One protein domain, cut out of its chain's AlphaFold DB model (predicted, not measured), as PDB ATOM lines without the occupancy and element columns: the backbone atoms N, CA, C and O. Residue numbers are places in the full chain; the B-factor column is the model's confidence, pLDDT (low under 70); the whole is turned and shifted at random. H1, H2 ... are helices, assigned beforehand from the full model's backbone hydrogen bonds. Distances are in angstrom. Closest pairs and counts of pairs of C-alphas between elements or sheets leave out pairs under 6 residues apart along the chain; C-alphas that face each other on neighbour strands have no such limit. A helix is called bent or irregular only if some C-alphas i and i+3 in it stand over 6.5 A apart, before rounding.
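Overview. This is residues 359 to 404 and 419 to 438 of the 605 residues of an uncharacterized protein of Legionella worsleiensis (UniProt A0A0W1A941). Look first for a helical hairpin, the long helix H2 with H1 folded back alongside it, and then for a third helix, H3, that crosses H2 at a steep tilt and reaches H1 with residues 419 to 423. H3 has a kink near residue 427, and the short stretch from residue 398 to the cut at residue 404 runs on past the last residue of H2. The printed part has 66 residues with three named helices, in the order H1, H2, H3, and no named strand; the class is all helix. The printed part as a whole is only just compact, close to loose, with a radius of gyration of the C-alphas of 12.5 A; its outline is elongated, and the C-alphas span 40 by 22 by 16 A along their three main axes.

Along the chain. Find C-alpha 379 at (51.806, -0.421, 5.352); from there H2, residues 379 to 397, runs 26.9 A to C-alpha 397 at (31.113, -11.368, -7.955). Before it comes H1, residues 359 to 373, which begins at C-alpha 359 at (35.500, -15.119, -9.720) and is 21.1 A long. After the cut look for H3, residues 419 to 435, 24.1 A from its first C-alpha to its last, which is at (45.030, 11.815, 3.166). H3 is irregular: C-alphas 424 and 427 are 7.0 A apart, and it has a kink of 41 degrees near residue 427.

Arrangement. Start at H2 and compare it with H1: the two touch and form a helical hairpin, opposite ways at a shallow tilt of 25 degrees. Their closest C-alphas are those of Pro 359 and Leu 396, 5.4 A apart. On H3, go to Lys 430: its C-alpha is 5.5 A from that of Thr 384, the closest pair between H2 and H3. These two helices touch and run opposite ways at a steep tilt of 50 degrees. H1 touches H3 with residues 366 to 370 alone, and H3 touches H1 with residues 419 to 423 alone; the closest C-alphas, of Ile 366 and Ile 419, are 6.1 A apart. H1 and H3 run the same way at a steep tilt of 69 degrees, only just short of about perpendicular. Every O i to N i+4 pair is within hydrogen-bond range in H1 and H2; in H3 11 of 13 are.

Size, cuts and confidence. The two C-alphas farthest apart are those of Glu 404 and Gly 437, at 41.0 A. Residues 405 to 418 are not printed, and C-alphas 404 and 419 are 20.9 A apart across the cut, on the link from H2 to H3. The link from H1 to H2 is tight, with 5 residues. The mean pLDDT of the printed part is 76.7; look for values under 70 at residues 374 to 380, 399 to 400, 404 and 432 to 438.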
ATOM      1  N   PRO A 359      34.955 -16.365 -10.256       84.94
ATOM      2  CA  PRO A 359      35.500 -15.119  -9.720       84.94
ATOM      3  C   PRO A 359      36.738 -15.361  -8.853       84.94
ATOM      4  O   PRO A 359      37.708 -14.618  -8.938       84.94
ATOM      5  N   ASN A 360      36.739 -16.440  -8.061       84.88
ATOM      6  CA  ASN A 360      37.847 -16.783  -7.168       84.88
ATOM      7  C   ASN A 360      39.125 -17.150  -7.939       84.88
ATOM      8  O   ASN A 360      40.217 -16.760  -7.532       84.88
ATOM      9  N   PHE A 361      38.996 -17.884  -9.049       87.31
ATOM     10  CA  PHE A 361      40.141 -18.264  -9.880       87.31
ATOM     11  C   PHE A 361      40.741 -17.040 -10.580       87.31
ATOM     12  O   PHE A 361      41.939 -16.781 -10.463       87.31
ATOM     13  N   ILE A 362      39.891 -16.243 -11.239       89.44
ATOM     14  CA  ILE A 362      40.293 -15.003 -11.916       89.44
ATOM     15  C   ILE A 362      40.957 -14.045 -10.922       89.44
ATOM     16  O   ILE A 362      42.038 -13.519 -11.193       89.44
ATOM     17  N   MET A 363      40.349 -13.863  -9.748       88.75
ATOM     18  CA  MET A 363      40.884 -12.992  -8.709       88.75
ATOM     19  C   MET A 363      42.232 -13.483  -8.178       88.75
ATOM     20  O   MET A 363      43.136 -12.675  -7.982       88.75
ATOM     21  N   GLY A 364      42.397 -14.797  -7.997       86.69
ATOM     22  CA  GLY A 364      43.668 -15.384  -7.578       86.69
ATOM     23  C   GLY A 364      44.811 -15.071  -8.549       86.69
ATOM     24  O   GLY A 364      45.916 -14.762  -8.106       86.69
ATOM     25  N   ILE A 365      44.546 -15.076  -9.862       90.19
ATOM     26  CA  ILE A 365      45.534 -14.669 -10.875       90.19
ATOM     27  C   ILE A 365      45.866 -13.179 -10.736       90.19
ATOM     28  O   ILE A 365      47.043 -12.826 -10.670       90.19
ATOM     29  N   ILE A 366      44.847 -12.314 -10.675       89.69
ATOM     30  CA  ILE A 366      45.022 -10.855 -10.568       89.69
ATOM     31  C   ILE A 366      45.856 -10.507  -9.330       89.69
ATOM     32  O   ILE A 366      46.844  -9.785  -9.445       89.69
ATOM     33  N   GLN A 367      45.502 -11.068  -8.172       88.62
ATOM     34  CA  GLN A 367      46.202 -10.844  -6.908       88.62
ATOM     35  C   GLN A 367      47.690 -11.205  -7.009       88.62
ATOM     36  O   GLN A 367      48.537 -10.364  -6.722       88.62
ATOM     37  N   GLN A 368      48.016 -12.411  -7.486       88.62
ATOM     38  CA  GLN A 368      49.408 -12.864  -7.623       88.62
ATOM     39  C   GLN A 368      50.227 -11.974  -8.569       88.62
ATOM     40  O   GLN A 368      51.418 -11.742  -8.348       88.62
ATOM     41  N   VAL A 369      49.606 -11.461  -9.635       88.69
ATOM     42  CA  VAL A 369      50.286 -10.553 -10.566       88.69
ATOM     43  C   VAL A 369      50.544  -9.189  -9.924       88.69
ATOM     44  O   VAL A 369      51.673  -8.708 -10.011       88.69
ATOM     45  N   ILE A 370      49.556  -8.598  -9.249       86.62
ATOM     46  CA  ILE A 370      49.679  -7.284  -8.592       86.62
ATOM     47  C   ILE A 370      50.689  -7.327  -7.436       86.62
ATOM     48  O   ILE A 370      51.611  -6.507  -7.388       86.62
ATOM     49  N   GLU A 371      50.586  -8.316  -6.546       82.50
ATOM     50  CA  GLU A 371      51.539  -8.513  -5.442       82.50
ATOM     51  C   GLU A 371      52.960  -8.774  -5.968       82.50
ATOM     52  O   GLU A 371      53.950  -8.345  -5.381       82.50
ATOM     53  N   GLY A 372      53.077  -9.439  -7.121       77.94
ATOM     54  CA  GLY A 372      54.353  -9.704  -7.773       77.94
ATOM     55  C   GLY A 372      54.976  -8.509  -8.511       77.94
ATOM     56  O   GLY A 372      56.161  -8.600  -8.856       77.94
ATOM     57  N   GLN A 373      54.204  -7.454  -8.795       78.25
ATOM     58  CA  GLN A 373      54.634  -6.220  -9.471       78.25
ATOM     59  C   GLN A 373      54.946  -5.087  -8.486       78.25
ATOM     60  O   GLN A 373      55.804  -4.254  -8.774       78.25
ATOM     61  N   THR A 374      54.283  -5.073  -7.330       64.56
ATOM     62  CA  THR A 374      54.344  -3.965  -6.372       64.56
ATOM     63  C   THR A 374      55.211  -4.374  -5.179       64.56
ATOM     64  O   THR A 374      54.763  -5.170  -4.354       64.56
ATOM     65  N   PRO A 375      56.462  -3.891  -5.048       58.81
ATOM     66  CA  PRO A 375      57.220  -4.115  -3.827       58.81
ATOM     67  C   PRO A 375      56.503  -3.383  -2.691       58.81
ATOM     68  O   PRO A 375      56.440  -2.159  -2.688       58.81
ATOM     69  N   ILE A 376      55.942  -4.129  -1.743       62.84
ATOM     70  CA  ILE A 376      55.305  -3.559  -0.555       62.84
ATOM     71  C   ILE A 376      56.423  -3.013   0.337       62.84
ATOM     72  O   ILE A 376      57.099  -3.785   1.020       62.84
ATOM     73  N   GLN A 377      56.662  -1.699   0.305       61.31
ATOM     74  CA  GLN A 377      57.713  -1.068   1.110       61.31
ATOM     75  C   GLN A 377      57.172  -0.532   2.440       61.31
ATOM     76  O   GLN A 377      57.923  -0.410   3.405       61.31
ATOM     77  N   ASN A 378      55.871  -0.232   2.519       66.81
ATOM     78  CA  ASN A 378      55.220   0.282   3.724       66.81
ATOM     79  C   ASN A 378      53.762  -0.203   3.865       66.81
ATOM     80  O   ASN A 378      53.150  -0.720   2.929       66.81
ATOM     81  N   GLY A 379      53.184  -0.008   5.056       66.38
ATOM     82  CA  GLY A 379      51.806  -0.421   5.352       66.38
ATOM     83  C   GLY A 379      50.734   0.293   4.514       66.38
ATOM     84  O   GLY A 379      49.656  -0.262   4.322       66.38
ATOM     85  N   ILE A 380      51.020   1.486   3.974       69.62
ATOM     86  CA  ILE A 380      50.099   2.211   3.077       69.62
ATOM     87  C   ILE A 380      49.980   1.493   1.742       69.62
ATOM     88  O   ILE A 380      48.879   1.330   1.225       69.62
ATOM     89  N   GLU A 381      51.103   1.076   1.171       72.44
ATOM     90  CA  GLU A 381      51.146   0.382  -0.116       72.44
ATOM     91  C   GLU A 381      50.478  -0.983  -0.025       72.44
ATOM     92  O   GLU A 381      49.710  -1.350  -0.917       72.44
ATOM     93  N   GLN A 382      50.691  -1.691   1.089       74.31
ATOM     94  CA  GLN A 382      49.988  -2.938   1.366       74.31
ATOM     95  C   GLN A 382      48.474  -2.723   1.415       74.31
ATOM     96  O   GLN A 382      47.722  -3.440   0.760       74.31
ATOM     97  N   GLU A 383      48.024  -1.714   2.157       73.12
ATOM     98  CA  GLU A 383      46.600  -1.446   2.312       73.12
ATOM     99  C   GLU A 383      45.958  -0.938   1.018       73.12
ATOM    100  O   GLU A 383      44.875  -1.381   0.650       73.12
ATOM    101  N   THR A 384      46.651  -0.075   0.274       77.31
ATOM    102  CA  THR A 384      46.221   0.390  -1.055       77.31
ATOM    103  C   THR A 384      45.966  -0.798  -1.973       77.31
ATOM    104  O   THR A 384      44.899  -0.907  -2.580       77.31
ATOM    105  N   THR A 385      46.928  -1.719  -2.016       79.94
ATOM    106  CA  THR A 385      46.856  -2.933  -2.827       79.94
ATOM    107  C   THR A 385      45.697  -3.824  -2.381       79.94
ATOM    108  O   THR A 385      44.864  -4.199  -3.204       79.94
ATOM    109  N   ASN A 386      45.569  -4.089  -1.075       78.88
ATOM    110  CA  ASN A 386      44.486  -4.901  -0.511       78.88
ATOM    111  C   ASN A 386      43.095  -4.337  -0.830       78.88
ATOM    112  O   ASN A 386      42.171  -5.093  -1.142       78.88
ATOM    113  N   GLN A 387      42.931  -3.015  -0.758       74.81
ATOM    114  CA  GLN A 387      41.653  -2.365  -1.026       74.81
ATOM    115  C   GLN A 387      41.256  -2.451  -2.498       74.81
ATOM    116  O   GLN A 387      40.147  -2.886  -2.803       74.81
ATOM    117  N   LEU A 388      42.176  -2.150  -3.416       81.56
ATOM    118  CA  LEU A 388      41.915  -2.266  -4.855       81.56
ATOM    119  C   LEU A 388      41.650  -3.719  -5.283       81.56
ATOM    120  O   LEU A 388      40.748  -3.983  -6.079       81.56
ATOM    121  N   ILE A 389      42.372  -4.679  -4.698       82.38
ATOM    122  CA  ILE A 389      42.132  -6.120  -4.876       82.38
ATOM    123  C   ILE A 389      40.726  -6.495  -4.387       82.38
ATOM    124  O   ILE A 389      39.988  -7.182  -5.094       82.38
ATOM    125  N   THR A 390      40.310  -6.007  -3.216       78.94
ATOM    126  CA  THR A 390      38.975  -6.283  -2.657       78.94
ATOM    127  C   THR A 390      37.859  -5.688  -3.520       78.94
ATOM    128  O   THR A 390      36.866  -6.364  -3.793       78.94
ATOM    129  N   GLN A 391      38.030  -4.459  -4.014       78.88
ATOM    130  CA  GLN A 391      37.078  -3.827  -4.933       78.88
ATOM    131  C   GLN A 391      36.960  -4.603  -6.248       78.88
ATOM    132  O   GLN A 391      35.852  -4.851  -6.729       78.88
ATOM    133  N   CYS A 392      38.089  -5.052  -6.800       83.38
ATOM    134  CA  CYS A 392      38.090  -5.914  -7.976       83.38
ATOM    135  C   CYS A 392      37.340  -7.228  -7.702       83.38
ATOM    136  O   CYS A 392      36.538  -7.658  -8.529       83.38
ATOM    137  N   TYR A 393      37.530  -7.847  -6.534       83.50
ATOM    138  CA  TYR A 393      36.803  -9.062  -6.161       83.50
ATOM    139  C   TYR A 393      35.285  -8.853  -6.096       83.50
ATOM    140  O   TYR A 393      34.525  -9.699  -6.572       83.50
ATOM    141  N   TRP A 394      34.820  -7.736  -5.535       80.12
ATOM    142  CA  TRP A 394      33.391  -7.413  -5.510       80.12
ATOM    143  C   TRP A 394      32.823  -7.220  -6.908       80.12
ATOM    144  O   TRP A 394      31.801  -7.825  -7.224       80.12
ATOM    145  N   TYR A 395      33.538  -6.488  -7.764       82.25
ATOM    146  CA  TYR A 395      33.165  -6.318  -9.165       82.25
ATOM    147  C   TYR A 395      32.999  -7.670  -9.880       82.25
ATOM    148  O   TYR A 395      32.023  -7.882 -10.594       82.25
ATOM    149  N   LEU A 396      33.924  -8.612  -9.656       83.19
ATOM    150  CA  LEU A 396      33.880  -9.950 -10.260       83.19
ATOM    151  C   LEU A 396      32.731 -10.830  -9.741       83.19
ATOM    152  O   LEU A 396      32.318 -11.746 -10.444       83.19
ATOM    153  N   ASN A 397      32.220 -10.589  -8.530       81.50
ATOM    154  CA  ASN A 397      31.113 -11.368  -7.955       81.50
ATOM    155  C   ASN A 397      29.724 -10.869  -8.365       81.50
ATOM    156  O   ASN A 397      28.719 -11.494  -8.015       81.50
ATOM    157  N   GLU A 398      29.642  -9.757  -9.087       80.62
ATOM    158  CA  GLU A 398      28.373  -9.287  -9.619       80.62
ATOM    159  C   GLU A 398      27.947 -10.133 -10.837       80.62
ATOM    160  O   GLU A 398      28.745 -10.352 -11.752       80.62
ATOM    161  N   PRO A 399      26.682 -10.596 -10.890       62.94
ATOM    162  CA  PRO A 399      26.212 -11.656 -11.794       62.94
ATOM    163  C   PRO A 399      26.231 -11.324 -13.299       62.94
ATOM    164  O   PRO A 399      25.803 -12.144 -14.103       62.94
ATOM    165  N   THR A 400      26.710 -10.146 -13.701       68.75
ATOM    166  CA  THR A 400      26.773  -9.701 -15.105       68.75
ATOM    167  C   THR A 400      28.196  -9.465 -15.617       68.75
ATOM    168  O   THR A 400      28.385  -9.262 -16.816       68.75
ATOM    169  N   HIS A 401      29.208  -9.495 -14.745       73.94
ATOM    170  CA  HIS A 401      30.545  -9.002 -15.090       73.94
ATOM    171  C   HIS A 401      31.506 -10.053 -15.652       73.94
ATOM    172  O   HIS A 401      32.481  -9.677 -16.306       73.94
ATOM    173  N   ILE A 402      31.235 -11.343 -15.440       75.25
ATOM    174  CA  ILE A 402      31.962 -12.451 -16.071       75.25
ATOM    175  C   ILE A 402      30.973 -13.200 -16.976       75.25
ATOM    176  O   ILE A 402      30.037 -13.813 -16.464       75.25
ATOM    177  N   PRO A 403      31.145 -13.155 -18.308       70.56
ATOM    178  CA  PRO A 403      30.312 -13.915 -19.233       70.56
ATOM    179  C   PRO A 403      30.382 -15.420 -18.959       70.56
ATOM    180  O   PRO A 403      31.460 -15.954 -18.699       70.56
ATOM    181  N   GLU A 404      29.253 -16.118 -19.104       66.62
ATOM    182  CA  GLU A 404      29.171 -17.581 -18.939       66.62
ATOM    183  C   GLU A 404      30.058 -18.350 -19.936       66.62
ATOM    184  O   GLU A 404      30.464 -19.481 -19.674       66.62
ATOM    185  N   ILE A 419      44.040  -5.815 -14.133       89.81
ATOM    186  CA  ILE A 419      45.377  -5.541 -13.585       89.81
ATOM    187  C   ILE A 419      45.796  -4.102 -13.910       89.81
ATOM    188  O   ILE A 419      46.250  -3.376 -13.030       89.81
ATOM    189  N   GLN A 420      45.592  -3.666 -15.154       89.62
ATOM    190  CA  GLN A 420      45.898  -2.307 -15.584       89.62
ATOM    191  C   GLN A 420      45.054  -1.270 -14.833       89.62
ATOM    192  O   GLN A 420      45.612  -0.295 -14.345       89.62
ATOM    193  N   ASN A 421      43.747  -1.501 -14.674       87.56
ATOM    194  CA  ASN A 421      42.871  -0.604 -13.917       87.56
ATOM    195  C   ASN A 421      43.332  -0.459 -12.456       87.56
ATOM    196  O   ASN A 421      43.444   0.661 -11.964       87.56
ATOM    197  N   ILE A 422      43.681  -1.568 -11.790       86.50
ATOM    198  CA  ILE A 422      44.248  -1.528 -10.433       86.50
ATOM    199  C   ILE A 422      45.515  -0.666 -10.424       86.50
ATOM    200  O   ILE A 422      45.596   0.270  -9.636       86.50
ATOM    201  N   ASN A 423      46.456  -0.922 -11.336       85.69
ATOM    202  CA  ASN A 423      47.713  -0.175 -11.416       85.69
ATOM    203  C   ASN A 423      47.506   1.330 -11.678       85.69
ATOM    204  O   ASN A 423      48.192   2.152 -11.073       85.69
ATOM    205  N   GLU A 424      46.555   1.702 -12.539       85.62
ATOM    206  CA  GLU A 424      46.193   3.100 -12.815       85.62
ATOM    207  C   GLU A 424      45.553   3.786 -11.597       85.62
ATOM    208  O   GLU A 424      45.770   4.978 -11.368       85.62
ATOM    209  N   GLN A 425      44.793   3.043 -10.785       83.62
ATOM    210  CA  GLN A 425      44.156   3.565  -9.574       83.62
ATOM    211  C   GLN A 425      45.059   3.551  -8.335       83.62
ATOM    212  O   GLN A 425      44.743   4.250  -7.370       83.62
ATOM    213  N   THR A 426      46.182   2.824  -8.351       82.19
ATOM    214  CA  THR A 426      47.095   2.691  -7.203       82.19
ATOM    215  C   THR A 426      47.516   4.040  -6.635       82.19
ATOM    216  O   THR A 426      47.343   4.270  -5.441       82.19
ATOM    217  N   GLU A 427      48.005   4.968  -7.460       79.38
ATOM    218  CA  GLU A 427      48.463   6.276  -6.968       79.38
ATOM    219  C   GLU A 427      47.313   7.138  -6.439       79.38
ATOM    220  O   GLU A 427      47.433   7.775  -5.391       79.38
ATOM    221  N   LEU A 428      46.157   7.132  -7.109       79.62
ATOM    222  CA  LEU A 428      44.979   7.855  -6.627       79.62
ATOM    223  C   LEU A 428      44.526   7.308  -5.267       79.62
ATOM    224  O   LEU A 428      44.289   8.080  -4.336       79.62
ATOM    225  N   ARG A 429      44.445   5.982  -5.138       75.12
ATOM    226  CA  ARG A 429      44.001   5.314  -3.914       75.12
ATOM    227  C   ARG A 429      45.017   5.454  -2.786       75.12
ATOM    228  O   ARG A 429      44.616   5.701  -1.653       75.12
ATOM    229  N   LYS A 430      46.316   5.393  -3.091       76.25
ATOM    230  CA  LYS A 430      47.404   5.675  -2.146       76.25
ATOM    231  C   LYS A 430      47.299   7.095  -1.606       76.25
ATOM    232  O   LYS A 430      47.329   7.276  -0.394       76.25
ATOM    233  N   ASN A 431      47.093   8.086  -2.476       70.00
ATOM    234  CA  ASN A 431      46.897   9.478  -2.068       70.00
ATOM    235  C   ASN A 431      45.647   9.652  -1.194       70.00
ATOM    236  O   ASN A 431      45.706  10.344  -0.180       70.00
ATOM    237  N   GLN A 432      44.532   9.000  -1.540       67.81
ATOM    238  CA  GLN A 432      43.327   8.992  -0.704       67.81
ATOM    239  C   GLN A 432      43.614   8.374   0.668       67.81
ATOM    240  O   GLN A 432      43.314   8.985   1.685       67.81
ATOM    241  N   LEU A 433      44.254   7.206   0.725       65.62
ATOM    242  CA  LEU A 433      44.598   6.536   1.979       65.62
ATOM    243  C   LEU A 433      45.580   7.360   2.825       65.62
ATOM    244  O   LEU A 433      45.355   7.524   4.021       65.62
ATOM    245  N   GLN A 434      46.597   7.970   2.217       63.34
ATOM    246  CA  GLN A 434      47.516   8.897   2.886       63.34
ATOM    247  C   GLN A 434      46.790  10.116   3.460       63.34
ATOM    248  O   GLN A 434      46.992  10.461   4.623       63.34
ATOM    249  N   GLN A 435      45.894  10.733   2.682       54.78
ATOM    250  CA  GLN A 435      45.030  11.815   3.166       54.78
ATOM    251  C   GLN A 435      44.110  11.353   4.298       54.78
ATOM    252  O   GLN A 435      43.703  12.172   5.121       54.78
ATOM    253  N   LEU A 436      43.807  10.053   4.355       52.78
ATOM    254  CA  LEU A 436      43.005   9.435   5.399       52.78
ATOM    255  C   LEU A 436      43.801   8.941   6.612       52.78
ATOM    256  O   LEU A 436      43.239   8.330   7.523       52.78
ATOM    257  N   GLY A 437      45.113   9.184   6.629       51.06
ATOM    258  CA  GLY A 437      46.011   8.673   7.658       51.06
ATOM    259  C   GLY A 437      46.083   7.143   7.674       51.06
ATOM    260  O   GLY A 437      46.448   6.541   8.684       51.06
ATOM    261  N   TYR A 438      45.691   6.457   6.604       48.25
ATOM    262  CA  TYR A 438      45.989   5.040   6.449       48.25
ATOM    263  C   TYR A 438      47.491   4.891   6.223       48.25
ATOM    264  O   TYR A 438      48.066   5.602   5.408       48.25
TER     265      TYR A 438